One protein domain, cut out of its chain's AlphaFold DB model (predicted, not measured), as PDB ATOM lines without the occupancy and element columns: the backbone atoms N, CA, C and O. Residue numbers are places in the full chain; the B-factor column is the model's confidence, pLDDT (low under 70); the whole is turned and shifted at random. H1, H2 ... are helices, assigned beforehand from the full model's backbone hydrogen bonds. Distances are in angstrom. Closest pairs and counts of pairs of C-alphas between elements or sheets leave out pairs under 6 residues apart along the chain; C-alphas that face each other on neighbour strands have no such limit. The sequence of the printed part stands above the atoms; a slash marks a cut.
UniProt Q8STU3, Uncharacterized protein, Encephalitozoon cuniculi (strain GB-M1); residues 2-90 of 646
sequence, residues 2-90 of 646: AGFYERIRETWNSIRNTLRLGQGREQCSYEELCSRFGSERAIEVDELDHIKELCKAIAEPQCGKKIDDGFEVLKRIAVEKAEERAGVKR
ATOM      1  N   ALA A   2     108.829 127.202 147.911       49.97
ATOM      2  CA  ALA A   2     109.310 125.826 147.639       49.97
ATOM      3  C   ALA A   2     110.339 125.731 146.483       49.97
ATOM      4  O   ALA A   2     111.527 125.531 146.739       49.97
ATOM      5  N   GLY A   3     109.925 126.090 145.259       64.94
ATOM      6  CA  GLY A   3     110.764 126.176 144.047       64.94
ATOM      7  C   GLY A   3     111.893 127.219 144.038       64.94
ATOM      8  O   GLY A   3     112.402 127.573 142.976       64.94
ATOM      9  N   PHE A   4     112.268 127.768 145.193       63.69
ATOM     10  CA  PHE A   4     113.517 128.510 145.403       63.69
ATOM     11  C   PHE A   4     114.536 127.621 146.135       63.69
ATOM     12  O   PHE A   4     115.676 127.486 145.698       63.69
ATOM     13  N   TYR A   5     114.104 126.950 147.208       69.12
ATOM     14  CA  TYR A   5     114.941 126.014 147.964       69.12
ATOM     15  C   TYR A   5     115.244 124.727 147.184       69.12
ATOM     16  O   TYR A   5     116.330 124.176 147.346       69.12
ATOM     17  N   GLU A   6     114.341 124.291 146.303       71.75
ATOM     18  CA  GLU A   6     114.580 123.188 145.358       71.75
ATOM     19  C   GLU A   6     115.749 123.512 144.413       71.75
ATOM     20  O   GLU A   6     116.746 122.795 144.431       71.75
ATOM     21  N   ARG A   7     115.723 124.661 143.719       69.94
ATOM     22  CA  ARG A   7     116.818 125.096 142.825       69.94
ATOM     23  C   ARG A   7     118.164 125.272 143.540       69.94
ATOM     24  O   ARG A   7     119.203 124.927 142.978       69.94
ATOM     25  N   ILE A   8     118.172 125.754 144.789       73.12
ATOM     26  CA  ILE A   8     119.397 125.777 145.613       73.12
ATOM     27  C   ILE A   8     119.882 124.351 145.900       73.12
ATOM     28  O   ILE A   8     121.062 124.067 145.720       73.12
ATOM     29  N   ARG A   9     118.987 123.447 146.322       76.62
ATOM     30  CA  ARG A   9     119.318 122.048 146.632       76.62
ATOM     31  C   ARG A   9     119.840 121.297 145.405       76.62
ATOM     32  O   ARG A   9     120.798 120.546 145.533       76.62
ATOM     33  N   GLU A  10     119.256 121.516 144.233       76.75
ATOM     34  CA  GLU A  10     119.699 120.948 142.952       76.75
ATOM     35  C   GLU A  10     121.093 121.452 142.568       76.75
ATOM     36  O   GLU A  10     121.986 120.647 142.300       76.75
ATOM     37  N   THR A  11     121.312 122.769 142.627       74.19
ATOM     38  CA  THR A  11     122.618 123.379 142.327       74.19
ATOM     39  C   THR A  11     123.691 122.890 143.306       74.19
ATOM     40  O   THR A  11     124.782 122.497 142.891       74.19
ATOM     41  N   TRP A  12     123.366 122.822 144.601       76.62
ATOM     42  CA  TRP A  12     124.267 122.314 145.635       76.62
ATOM     43  C   TRP A  12     124.573 120.820 145.479       76.62
ATOM     44  O   TRP A  12     125.726 120.415 145.601       76.62
ATOM     45  N   ASN A  13     123.575 119.998 145.147       76.56
ATOM     46  CA  ASN A  13     123.782 118.579 144.854       76.56
ATOM     47  C   ASN A  13     124.643 118.380 143.597       76.56
ATOM     48  O   ASN A  13     125.485 117.487 143.587       76.56
ATOM     49  N   SER A  14     124.487 119.220 142.567       75.19
ATOM     50  CA  SER A  14     125.339 119.199 141.370       75.19
ATOM     51  C   SER A  14     126.809 119.463 141.720       75.19
ATOM     52  O   SER A  14     127.673 118.646 141.398       75.19
ATOM     53  N   ILE A  15     127.083 120.533 142.480       73.75
ATOM     54  CA  ILE A  15     128.424 120.857 143.000       73.75
ATOM     55  C   ILE A  15     128.961 119.689 143.837       73.75
ATOM     56  O   ILE A  15     130.033 119.162 143.540       73.75
ATOM     57  N   ARG A  16     128.194 119.219 144.830       74.31
ATOM     58  CA  ARG A  16     128.574 118.112 145.721       74.31
ATOM     59  C   ARG A  16     128.914 116.830 144.960       74.31
ATOM     60  O   ARG A  16     129.878 116.166 145.319       74.31
ATOM     61  N   ASN A  17     128.174 116.500 143.904       74.25
ATOM     62  CA  ASN A  17     128.430 115.317 143.079       74.25
ATOM     63  C   ASN A  17     129.703 115.442 142.216       74.25
ATOM     64  O   ASN A  17     130.189 114.430 141.715       74.25
ATOM     65  N   THR A  18     130.255 116.651 142.047       68.81
ATOM     66  CA  THR A  18     131.579 116.873 141.429       68.81
ATOM     67  C   THR A  18     132.741 116.903 142.429       68.81
ATOM     68  O   THR A  18     133.893 116.855 142.005       68.81
ATOM     69  N   LEU A  19     132.466 116.928 143.739       66.94
ATOM     70  CA  LEU A  19     133.487 116.819 144.784       66.94
ATOM     71  C   LEU A  19     133.802 115.339 145.050       66.94
ATOM     72  O   LEU A  19     133.046 114.630 145.718       66.94
ATOM     73  N   ARG A  20     134.944 114.876 144.538       64.31
ATOM     74  CA  ARG A  20     135.542 113.579 144.877       64.31
ATOM     75  C   ARG A  20     136.761 113.830 145.750       64.31
ATOM     76  O   ARG A  20     137.594 114.636 145.384       64.31
ATOM     77  N   LEU A  21     136.880 113.113 146.865       55.59
ATOM     78  CA  LEU A  21     138.029 113.225 147.768       55.59
ATOM     79  C   LEU A  21     139.324 112.791 147.059       55.59
ATOM     80  O   LEU A  21     139.577 111.590 146.928       55.59
ATOM     81  N   GLY A  22     140.146 113.744 146.615       53.88
ATOM     82  CA  GLY A  22     141.479 113.460 146.102       53.88
ATOM     83  C   GLY A  22     142.462 113.089 147.213       53.88
ATOM     84  O   GLY A  22     142.275 113.365 148.402       53.88
ATOM     85  N   GLN A  23     143.529 112.384 146.837       58.50
ATOM     86  CA  GLN A  23     144.415 111.738 147.803       58.50
ATOM     87  C   GLN A  23     145.397 112.723 148.457       58.50
ATOM     88  O   GLN A  23     146.370 113.173 147.852       58.50
ATOM     89  N   GLY A  24     145.182 112.998 149.746       57.22
ATOM     90  CA  GLY A  24     146.205 113.451 150.701       57.22
ATOM     91  C   GLY A  24     146.704 114.899 150.598       57.22
ATOM     92  O   GLY A  24     147.265 115.393 151.571       57.22
ATOM     93  N   ARG A  25     146.504 115.606 149.477       58.78
ATOM     94  CA  ARG A  25     146.860 117.041 149.345       58.78
ATOM     95  C   ARG A  25     145.701 118.012 149.566       58.78
ATOM     96  O   ARG A  25     145.941 119.189 149.801       58.78
ATOM     97  N   GLU A  26     144.472 117.517 149.512       66.75
ATOM     98  CA  GLU A  26     143.240 118.324 149.479       66.75
ATOM     99  C   GLU A  26     142.535 118.363 150.848       66.75
ATOM    100  O   GLU A  26     141.566 119.093 151.058       66.75
ATOM    101  N   GLN A  27     143.043 117.579 151.807       68.00
ATOM    102  CA  GLN A  27     142.406 117.338 153.098       68.00
ATOM    103  C   GLN A  27     142.246 118.616 153.935       68.00
ATOM    104  O   GLN A  27     141.195 118.798 154.539       68.00
ATOM    105  N   CYS A  28     143.213 119.540 153.910       75.00
ATOM    106  CA  CYS A  28     143.099 120.815 154.630       75.00
ATOM    107  C   CYS A  28     141.937 121.672 154.098       75.00
ATOM    108  O   CYS A  28     141.150 122.198 154.881       75.00
ATOM    109  N   SER A  29     141.787 121.769 152.771       78.94
ATOM    110  CA  SER A  29     140.683 122.500 152.132       78.94
ATOM    111  C   SER A  29     139.331 121.847 152.425       78.94
ATOM    112  O   SER A  29     138.341 122.542 152.647       78.94
ATOM    113  N   TYR A  30     139.291 120.512 152.473       76.75
ATOM    114  CA  TYR A  30     138.102 119.755 152.860       76.75
ATOM    115  C   TYR A  30     137.726 119.964 154.337       76.75
ATOM    116  O   TYR A  30     136.560 120.205 154.638       76.75
ATOM    117  N   GLU A  31     138.693 119.938 155.256       77.62
ATOM    118  CA  GLU A  31     138.478 120.168 156.691       77.62
ATOM    119  C   GLU A  31     138.062 121.616 157.001       77.62
ATOM    120  O   GLU A  31     137.169 121.832 157.825       77.62
ATOM    121  N   GLU A  32     138.618 122.605 156.294       83.06
ATOM    122  CA  GLU A  32     138.176 124.003 156.358       83.06
ATOM    123  C   GLU A  32     136.733 124.158 155.845       83.06
ATOM    124  O   GLU A  32     135.886 124.745 156.525       83.06
ATOM    125  N   LEU A  33     136.413 123.561 154.691       82.75
ATOM    126  CA  LEU A  33     135.068 123.587 154.115       82.75
ATOM    127  C   LEU A  33     134.045 122.901 155.036       82.75
ATOM    128  O   LEU A  33     132.993 123.474 155.324       82.75
ATOM    129  N   CYS A  34     134.361 121.719 155.569       79.62
ATOM    130  CA  CYS A  34     133.537 121.041 156.571       79.62
ATOM    131  C   CYS A  34     133.359 121.879 157.843       79.62
ATOM    132  O   CYS A  34     132.259 121.910 158.390       79.62
ATOM    133  N   SER A  35     134.390 122.608 158.281       82.56
ATOM    134  CA  SER A  35     134.295 123.508 159.436       82.56
ATOM    135  C   SER A  35     133.392 124.714 159.158       82.56
ATOM    136  O   SER A  35     132.596 125.088 160.019       82.56
ATOM    137  N   ARG A  36     133.423 125.288 157.942       83.56
ATOM    138  CA  ARG A  36     132.507 126.379 157.563       83.56
ATOM    139  C   ARG A  36     131.055 125.914 157.454       83.56
ATOM    140  O   ARG A  36     130.170 126.684 157.818       83.56
ATOM    141  N   PHE A  37     130.802 124.689 156.990       80.94
ATOM    142  CA  PHE A  37     129.451 124.104 156.942       80.94
ATOM    143  C   PHE A  37     128.961 123.538 158.285       80.94
ATOM    144  O   PHE A  37     127.758 123.344 158.451       80.94
ATOM    145  N   GLY A  38     129.868 123.287 159.233       75.12
ATOM    146  CA  GLY A  38     129.545 122.909 160.609       75.12
ATOM    147  C   GLY A  38     129.257 124.091 161.541       75.12
ATOM    148  O   GLY A  38     128.814 123.864 162.663       75.12
ATOM    149  N   SER A  39     129.500 125.336 161.112       81.06
ATOM    150  CA  SER A  39     129.229 126.525 161.924       81.06
ATOM    151  C   SER A  39     127.812 127.064 161.716       81.06
ATOM    152  O   SER A  39     127.284 127.095 160.606       81.06
ATOM    153  N   GLU A  40     127.197 127.546 162.798       76.31
ATOM    154  CA  GLU A  40     125.824 128.079 162.795       76.31
ATOM    155  C   GLU A  40     125.698 129.447 162.091       76.31
ATOM    156  O   GLU A  40     124.592 129.926 161.835       76.31
ATOM    157  N   ARG A  41     126.824 130.088 161.737       79.62
ATOM    158  CA  ARG A  41     126.834 131.360 161.000       79.62
ATOM    159  C   ARG A  41     126.278 131.144 159.592       79.62
ATOM    160  O   ARG A  41     126.882 130.436 158.782       79.62
ATOM    161  N   ALA A  42     125.183 131.830 159.267       77.31
ATOM    162  CA  ALA A  42     124.636 131.885 157.911       77.31
ATOM    163  C   ALA A  42     125.720 132.236 156.873       77.31
ATOM    164  O   ALA A  42     126.618 133.021 157.160       77.31
ATOM    165  N   ILE A  43     125.653 131.637 155.683       80.38
ATOM    166  CA  ILE A  43     126.634 131.883 154.616       80.38
ATOM    167  C   ILE A  43     126.317 133.216 153.935       80.38
ATOM    168  O   ILE A  43     125.204 133.423 153.443       80.38
ATOM    169  N   GLU A  44     127.298 134.109 153.919       81.06
ATOM    170  CA  GLU A  44     127.218 135.428 153.293       81.06
ATOM    171  C   GLU A  44     127.622 135.355 151.809       81.06
ATOM    172  O   GLU A  44     128.349 134.458 151.383       81.06
ATOM    173  N   VAL A  45     127.128 136.287 150.984       79.81
ATOM    174  CA  VAL A  45     127.333 136.244 149.518       79.81
ATOM    175  C   VAL A  45     128.813 136.372 149.148       79.81
ATOM    176  O   VAL A  45     129.262 135.752 148.184       79.81
ATOM    177  N   ASP A  46     129.571 137.114 149.952       81.19
ATOM    178  CA  ASP A  46     131.000 137.356 149.756       81.19
ATOM    179  C   ASP A  46     131.854 136.137 150.165       81.19
ATOM    180  O   ASP A  46     132.924 135.906 149.605       81.19
ATOM    181  N   GLU A  47     131.354 135.282 151.070       83.81
ATOM    182  CA  GLU A  47     131.999 134.006 151.422       83.81
ATOM    183  C   GLU A  47     131.873 132.960 150.298       83.81
ATOM    184  O   GLU A  47     132.641 131.996 150.267       83.81
ATOM    185  N   LEU A  48     130.937 133.130 149.351       84.38
ATOM    186  CA  LEU A  48     130.710 132.160 148.273       84.38
ATOM    187  C   LEU A  48     131.918 131.998 147.344       84.38
ATOM    188  O   LEU A  48     132.099 130.901 146.825       84.38
ATOM    189  N   ASP A  49     132.755 133.024 147.145       84.94
ATOM    190  CA  ASP A  49     133.996 132.868 146.365       84.94
ATOM    191  C   ASP A  49     135.055 132.059 147.123       84.94
ATOM    192  O   ASP A  49     135.744 131.238 146.523       84.94
ATOM    193  N   HIS A  50     135.149 132.215 148.447       85.25
ATOM    194  CA  HIS A  50     136.074 131.418 149.260       85.25
ATOM    195  C   HIS A  50     135.664 129.941 149.268       85.25
ATOM    196  O   HIS A  50     136.473 129.060 148.984       85.25
ATOM    197  N   ILE A  51     134.372 129.664 149.481       86.31
ATOM    198  CA  ILE A  51     133.824 128.299 149.426       86.31
ATOM    199  C   ILE A  51     133.964 127.708 148.007       86.31
ATOM    200  O   ILE A  51     134.255 126.522 147.868       86.31
ATOM    201  N   LYS A  52     133.824 128.521 146.953       89.31
ATOM    202  CA  LYS A  52     134.032 128.124 145.550       89.31
ATOM    203  C   LYS A  52     135.472 127.686 145.269       89.31
ATOM    204  O   LYS A  52     135.669 126.638 144.654       89.31
ATOM    205  N   GLU A  53     136.472 128.446 145.712       86.62
ATOM    206  CA  GLU A  53     137.877 128.072 145.512       86.62
ATOM    207  C   GLU A  53     138.291 126.889 146.412       86.62
ATOM    208  O   GLU A  53     139.012 126.008 145.945       86.62
ATOM    209  N   LEU A  54     137.739 126.766 147.631       84.56
ATOM    210  CA  LEU A  54     137.851 125.538 148.435       84.56
ATOM    211  C   LEU A  54     137.256 124.325 147.699       84.56
ATOM    212  O   LEU A  54     137.906 123.288 147.613       84.56
ATOM    213  N   CYS A  55     136.065 124.450 147.099       83.94
ATOM    214  CA  CYS A  55     135.470 123.393 146.274       83.94
ATOM    215  C   CYS A  55     136.360 123.008 145.081       83.94
ATOM    216  O   CYS A  55     136.510 121.821 144.805       83.94
ATOM    217  N   LYS A  56     136.975 123.975 144.387       83.75
ATOM    218  CA  LYS A  56     137.923 123.693 143.292       83.75
ATOM    219  C   LYS A  56     139.186 122.980 143.773       83.75
ATOM    220  O   LYS A  56     139.680 122.113 143.062       83.75
ATOM    221  N   ALA A  57     139.684 123.310 144.964       79.44
ATOM    222  CA  ALA A  57     140.849 122.664 145.569       79.44
ATOM    223  C   ALA A  57     140.601 121.208 146.025       79.44
ATOM    224  O   ALA A  57     141.560 120.524 146.366       79.44
ATOM    225  N   ILE A  58     139.344 120.745 146.021       78.75
ATOM    226  CA  ILE A  58     138.905 119.376 146.372       78.75
ATOM    227  C   ILE A  58     138.322 118.644 145.138       78.75
ATOM    228  O   ILE A  58     137.759 117.558 145.241       78.75
ATOM    229  N   ALA A  59     138.350 119.258 143.953       77.12
ATOM    230  CA  ALA A  59     137.721 118.708 142.756       77.12
ATOM    231  C   ALA A  59     138.759 118.232 141.739       77.12
ATOM    232  O   ALA A  59     139.815 118.839 141.566       77.12
ATOM    233  N   GLU A  60     138.413 117.187 140.978       72.19
ATOM    234  CA  GLU A  60     139.208 116.782 139.818       72.19
ATOM    235  C   GLU A  60     139.411 117.999 138.882       72.19
ATOM    236  O   GLU A  60     138.433 118.698 138.594       72.19
ATOM    237  N   PRO A  61     140.620 118.269 138.344       70.94
ATOM    238  CA  PRO A  61     140.907 119.515 137.612       70.94
ATOM    239  C   PRO A  61     139.996 119.817 136.409       70.94
ATOM    240  O   PRO A  61     139.899 120.961 135.968       70.94
ATOM    241  N   GLN A  62     139.305 118.807 135.873       74.75
ATOM    242  CA  GLN A  62     138.334 118.951 134.782       74.75
ATOM    243  C   GLN A  62     136.965 119.489 135.251       74.75
ATOM    244  O   GLN A  62     136.192 120.007 134.443       74.75
ATOM    245  N   CYS A  63     136.652 119.402 136.548       74.50
ATOM    246  CA  CYS A  63     135.378 119.818 137.136       74.50
ATOM    247  C   CYS A  63     135.283 121.321 137.430       74.50
ATOM    248  O   CYS A  63     134.168 121.809 137.606       74.50
ATOM    249  N   GLY A  64     136.402 122.061 137.432       77.75
ATOM    250  CA  GLY A  64     136.455 123.474 137.839       77.75
ATOM    251  C   GLY A  64     135.361 124.348 137.215       77.75
ATOM    252  O   GLY A  64     134.643 125.023 137.944       77.75
ATOM    253  N   LYS A  65     135.125 124.225 135.898       83.00
ATOM    254  CA  LYS A  65     134.065 124.975 135.195       83.00
ATOM    255  C   LYS A  65     132.657 124.716 135.742       83.00
ATOM    256  O   LYS A  65     131.905 125.659 135.927       83.00
ATOM    257  N   LYS A  66     132.310 123.465 136.073       80.56
ATOM    258  CA  LYS A  66     130.989 123.132 136.646       80.56
ATOM    259  C   LYS A  66     130.794 123.756 138.031       80.56
ATOM    260  O   LYS A  66     129.668 124.069 138.414       80.56
ATOM    261  N   ILE A  67     131.888 123.935 138.772       84.38
ATOM    262  CA  ILE A  67     131.904 124.612 140.071       84.38
ATOM    263  C   ILE A  67     131.810 126.132 139.861       84.38
ATOM    264  O   ILE A  67     131.017 126.776 140.541       84.38
ATOM    265  N   ASP A  68     132.525 126.703 138.884       84.62
ATOM    266  CA  ASP A  68     132.348 128.103 138.469       84.62
ATOM    267  C   ASP A  68     130.878 128.411 138.123       84.62
ATOM    268  O   ASP A  68     130.282 129.280 138.766       84.62
ATOM    269  N   ASP A  69     130.284 127.647 137.199       84.50
ATOM    270  CA  ASP A  69     128.895 127.792 136.742       84.50
ATOM    271  C   ASP A  69     127.891 127.652 137.907       84.50
ATOM    272  O   ASP A  69     126.975 128.465 138.074       84.50
ATOM    273  N   GLY A  70     128.069 126.630 138.755       83.75
ATOM    274  CA  GLY A  70     127.190 126.360 139.895       83.75
ATOM    275  C   GLY A  70     127.209 127.472 140.949       83.75
ATOM    276  O   GLY A  70     126.154 127.875 141.445       83.75
ATOM    277  N   PHE A  71     128.384 128.021 141.267       87.38
ATOM    278  CA  PHE A  71     128.489 129.134 142.213       87.38
ATOM    279  C   PHE A  71     128.008 130.470 141.625       87.38
ATOM    280  O   PHE A  71     127.469 131.287 142.374       87.38
ATOM    281  N   GLU A  72     128.094 130.690 140.307       85.88
ATOM    282  CA  GLU A  72     127.427 131.834 139.664       85.88
ATOM    283  C   GLU A  72     125.898 131.758 139.774       85.88
ATOM    284  O   GLU A  72     125.245 132.770 140.053       85.88
ATOM    285  N   VAL A  73     125.312 130.565 139.618       84.50
ATOM    286  CA  VAL A  73     123.875 130.344 139.841       84.50
ATOM    287  C   VAL A  73     123.502 130.610 141.303       84.50
ATOM    288  O   VAL A  73     122.551 131.353 141.555       84.50
ATOM    289  N   LEU A  74     124.271 130.099 142.274       82.44
ATOM    290  CA  LEU A  74     124.039 130.370 143.701       82.44
ATOM    291  C   LEU A  74     124.131 131.867 144.036       82.44
ATOM    292  O   LEU A  74     123.248 132.388 144.718       82.44
ATOM    293  N   LYS A  75     125.134 132.584 143.510       86.38
ATOM    294  CA  LYS A  75     125.256 134.045 143.663       86.38
ATOM    295  C   LYS A  75     124.055 134.789 143.083       86.38
ATOM    296  O   LYS A  75     123.492 135.650 143.755       86.38
ATOM    297  N   ARG A  76     123.618 134.437 141.869       84.31
ATOM    298  CA  ARG A  76     122.447 135.047 141.213       84.31
ATOM    299  C   ARG A  76     121.173 134.873 142.046       84.31
ATOM    300  O   ARG A  76     120.428 135.831 142.225       84.31
ATOM    301  N   ILE A  77     120.969 133.676 142.595       83.25
ATOM    302  CA  ILE A  77     119.842 133.331 143.475       83.25
ATOM    303  C   ILE A  77     119.926 134.077 144.823       83.25
ATOM    304  O   ILE A  77     118.904 134.507 145.362       83.25
ATOM    305  N   ALA A  78     121.129 134.268 145.373       81.25
ATOM    306  CA  ALA A  78     121.328 135.025 146.607       81.25
ATOM    307  C   ALA A  78     121.048 136.531 146.427       81.25
ATOM    308  O   ALA A  78     120.404 137.133 147.287       81.25
ATOM    309  N   VAL A  79     121.454 137.114 145.292       82.38
ATOM    310  CA  VAL A  79     121.128 138.503 144.921       82.38
ATOM    311  C   VAL A  79     119.622 138.675 144.699       82.38
ATOM    312  O   VAL A  79     119.037 139.576 145.294       82.38
ATOM    313  N   GLU A  80     118.966 137.766 143.963       79.75
ATOM    314  CA  GLU A  80     117.502 137.778 143.765       79.75
ATOM    315  C   GLU A  80     116.756 137.785 145.119       79.75
ATOM    316  O   GLU A  80     115.860 138.601 145.343       79.75
ATOM    317  N   LYS A  81     117.200 136.961 146.082       80.06
ATOM    318  CA  LYS A  81     116.658 136.927 147.454       80.06
ATOM    319  C   LYS A  81     116.920 138.211 148.251       80.06
ATOM    320  O   LYS A  81     116.112 138.567 149.111       80.06
ATOM    321  N   ALA A  82     118.049 138.882 148.023       77.06
ATOM    322  CA  ALA A  82     118.375 140.147 148.675       77.06
ATOM    323  C   ALA A  82     117.504 141.294 148.135       77.06
ATOM    324  O   ALA A  82     116.979 142.080 148.920       77.06
ATOM    325  N   GLU A  83     117.274 141.343 146.821       76.69
ATOM    326  CA  GLU A  83     116.401 142.329 146.170       76.69
ATOM    327  C   GLU A  83     114.928 142.153 146.570       76.69
ATOM    328  O   GLU A  83     114.277 143.134 146.939       76.69
ATOM    329  N   GLU A  84     114.418 140.910 146.597       70.94
ATOM    330  CA  GLU A  84     113.077 140.604 147.121       70.94
ATOM    331  C   GLU A  84     112.916 141.087 148.574       70.94
ATOM    332  O   GLU A  84     111.913 141.717 148.918       70.94
ATOM    333  N   ARG A  85     113.919 140.836 149.429       69.88
ATOM    334  CA  ARG A  85     113.925 141.266 150.840       69.88
ATOM    335  C   ARG A  85     114.045 142.776 151.019       69.88
ATOM    336  O   ARG A  85     113.454 143.311 151.952       69.88
ATOM    337  N   ALA A  86     114.763 143.462 150.135       71.31
ATOM    338  CA  ALA A  86     114.891 144.918 150.138       71.31
ATOM    339  C   ALA A  86     113.609 145.642 149.675       71.31
ATOM    340  O   ALA A  86     113.592 146.868 149.585       71.31
ATOM    341  N   GLY A  87     112.540 144.908 149.334       53.00
ATOM    342  CA  GLY A  87     111.315 145.482 148.777       53.00
ATOM    343  C   GLY A  87     111.500 146.038 147.362       53.00
ATOM    344  O   GLY A  87     110.590 146.685 146.833       53.00
ATOM    345  N   VAL A  88     112.650 145.769 146.728       53.81
ATOM    346  CA  VAL A  88     112.941 146.151 145.348       53.81
ATOM    347  C   VAL A  88     112.120 145.242 144.447       53.81
ATOM    348  O   VAL A  88     112.569 144.207 143.960       53.81
ATOM    349  N   LYS A  89     110.875 145.660 144.205       52.34
ATOM    350  CA  LYS A  89     110.060 145.151 143.107       52.34
ATOM    351  C   LYS A  89     110.786 145.464 141.803       52.34
ATOM    352  O   LYS A  89     110.531 146.499 141.186       52.34
ATOM    353  N   ARG A  90     111.665 144.558 141.367       46.47
ATOM    354  CA  ARG A  90     112.107 144.498 139.977       46.47
ATOM    355  C   ARG A  90     110.845 144.499 139.118       46.47
ATOM    356  O   ARG A  90     110.104 143.513 139.104       46.47
TER     357      ARG A  90
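What this domain is: This is residues 2 to 90 of the 646 residues of an uncharacterized protein of Encephalitozoon cuniculi (strain GB-M1) (UniProt Q8STU3). Four helices make a curved layer in the spatial order H1, H4, H3, H2, each running opposite ways to the one beside it. The longest helix, H4, has H1 along one side and the shorter H3 along another, while H2 packs on H3 and stays away from H1. The printed part has 89 residues with four named helices, H1, H2, H3 and H4 along the chain, and no named strand; its class is all helix. It is only just compact, close to loose, with a radius of gyration of the C-alphas of 14.2 A, and elongated, with spans of 48 by 27 by 21 A.

How they stand to each other: H1, residues 2 to 18, touches H4, residues 64 to 85, at a shallow tilt of 21 degrees, opposite ways; their closest C-alphas, those of Ile 15 and Ile 67, are 5.9 A apart. H1 is apart from H2, residues 27 to 38, which follows it in the chain. H2 and H3, residues 47 to 57, form a helical hairpin at a shallow tilt of 33 degrees, only just short of steep. H2 touches H3 with residues 29 to 33 alone, and their closest C-alphas, those of Ser 29 and Leu 54, are 5.6 A apart. H3 and H4 form a second helical hairpin at a shallow tilt of 14 degrees, opposite ways, with the closest C-alphas, those of Lys 56 and Gly 64, 5.7 A apart. The helix packing is mostly aligned, with all three of these touching pairs at a shallow tilt. H1 and H3 are near each other, with 6 pairs of C-alphas within 10 A, and H2 and H4 are apart. Every O i to N i+4 pair is within hydrogen-bond range in H2, H3 and H4, and 12 of 13 are in H1.

Where its parts are: H1 begins at C-alpha 2, (109.310, 125.826, 147.639), and measures 24.8 A from first to last C-alpha. H2 measures 15.9 A, and H3, from C-alpha 47 at (131.999, 134.006, 151.422), measures 15.5 A. H4 measures 31.5 A and ends at C-alpha 85, (113.925, 141.266, 150.840).

The domain as a whole: The C-alphas of Gly 24 and Lys 89 are the two farthest apart, at 48.7 A. The printed part has no cut. The links H1 to H2 and H2 to H3, of 8 residues each, and H3 to H4, of 6 residues, are short. The mean pLDDT of the printed part is 75.5; it is under 70 at residues 2 to 5, 7, 18 to 27, 85 and 87 to 90.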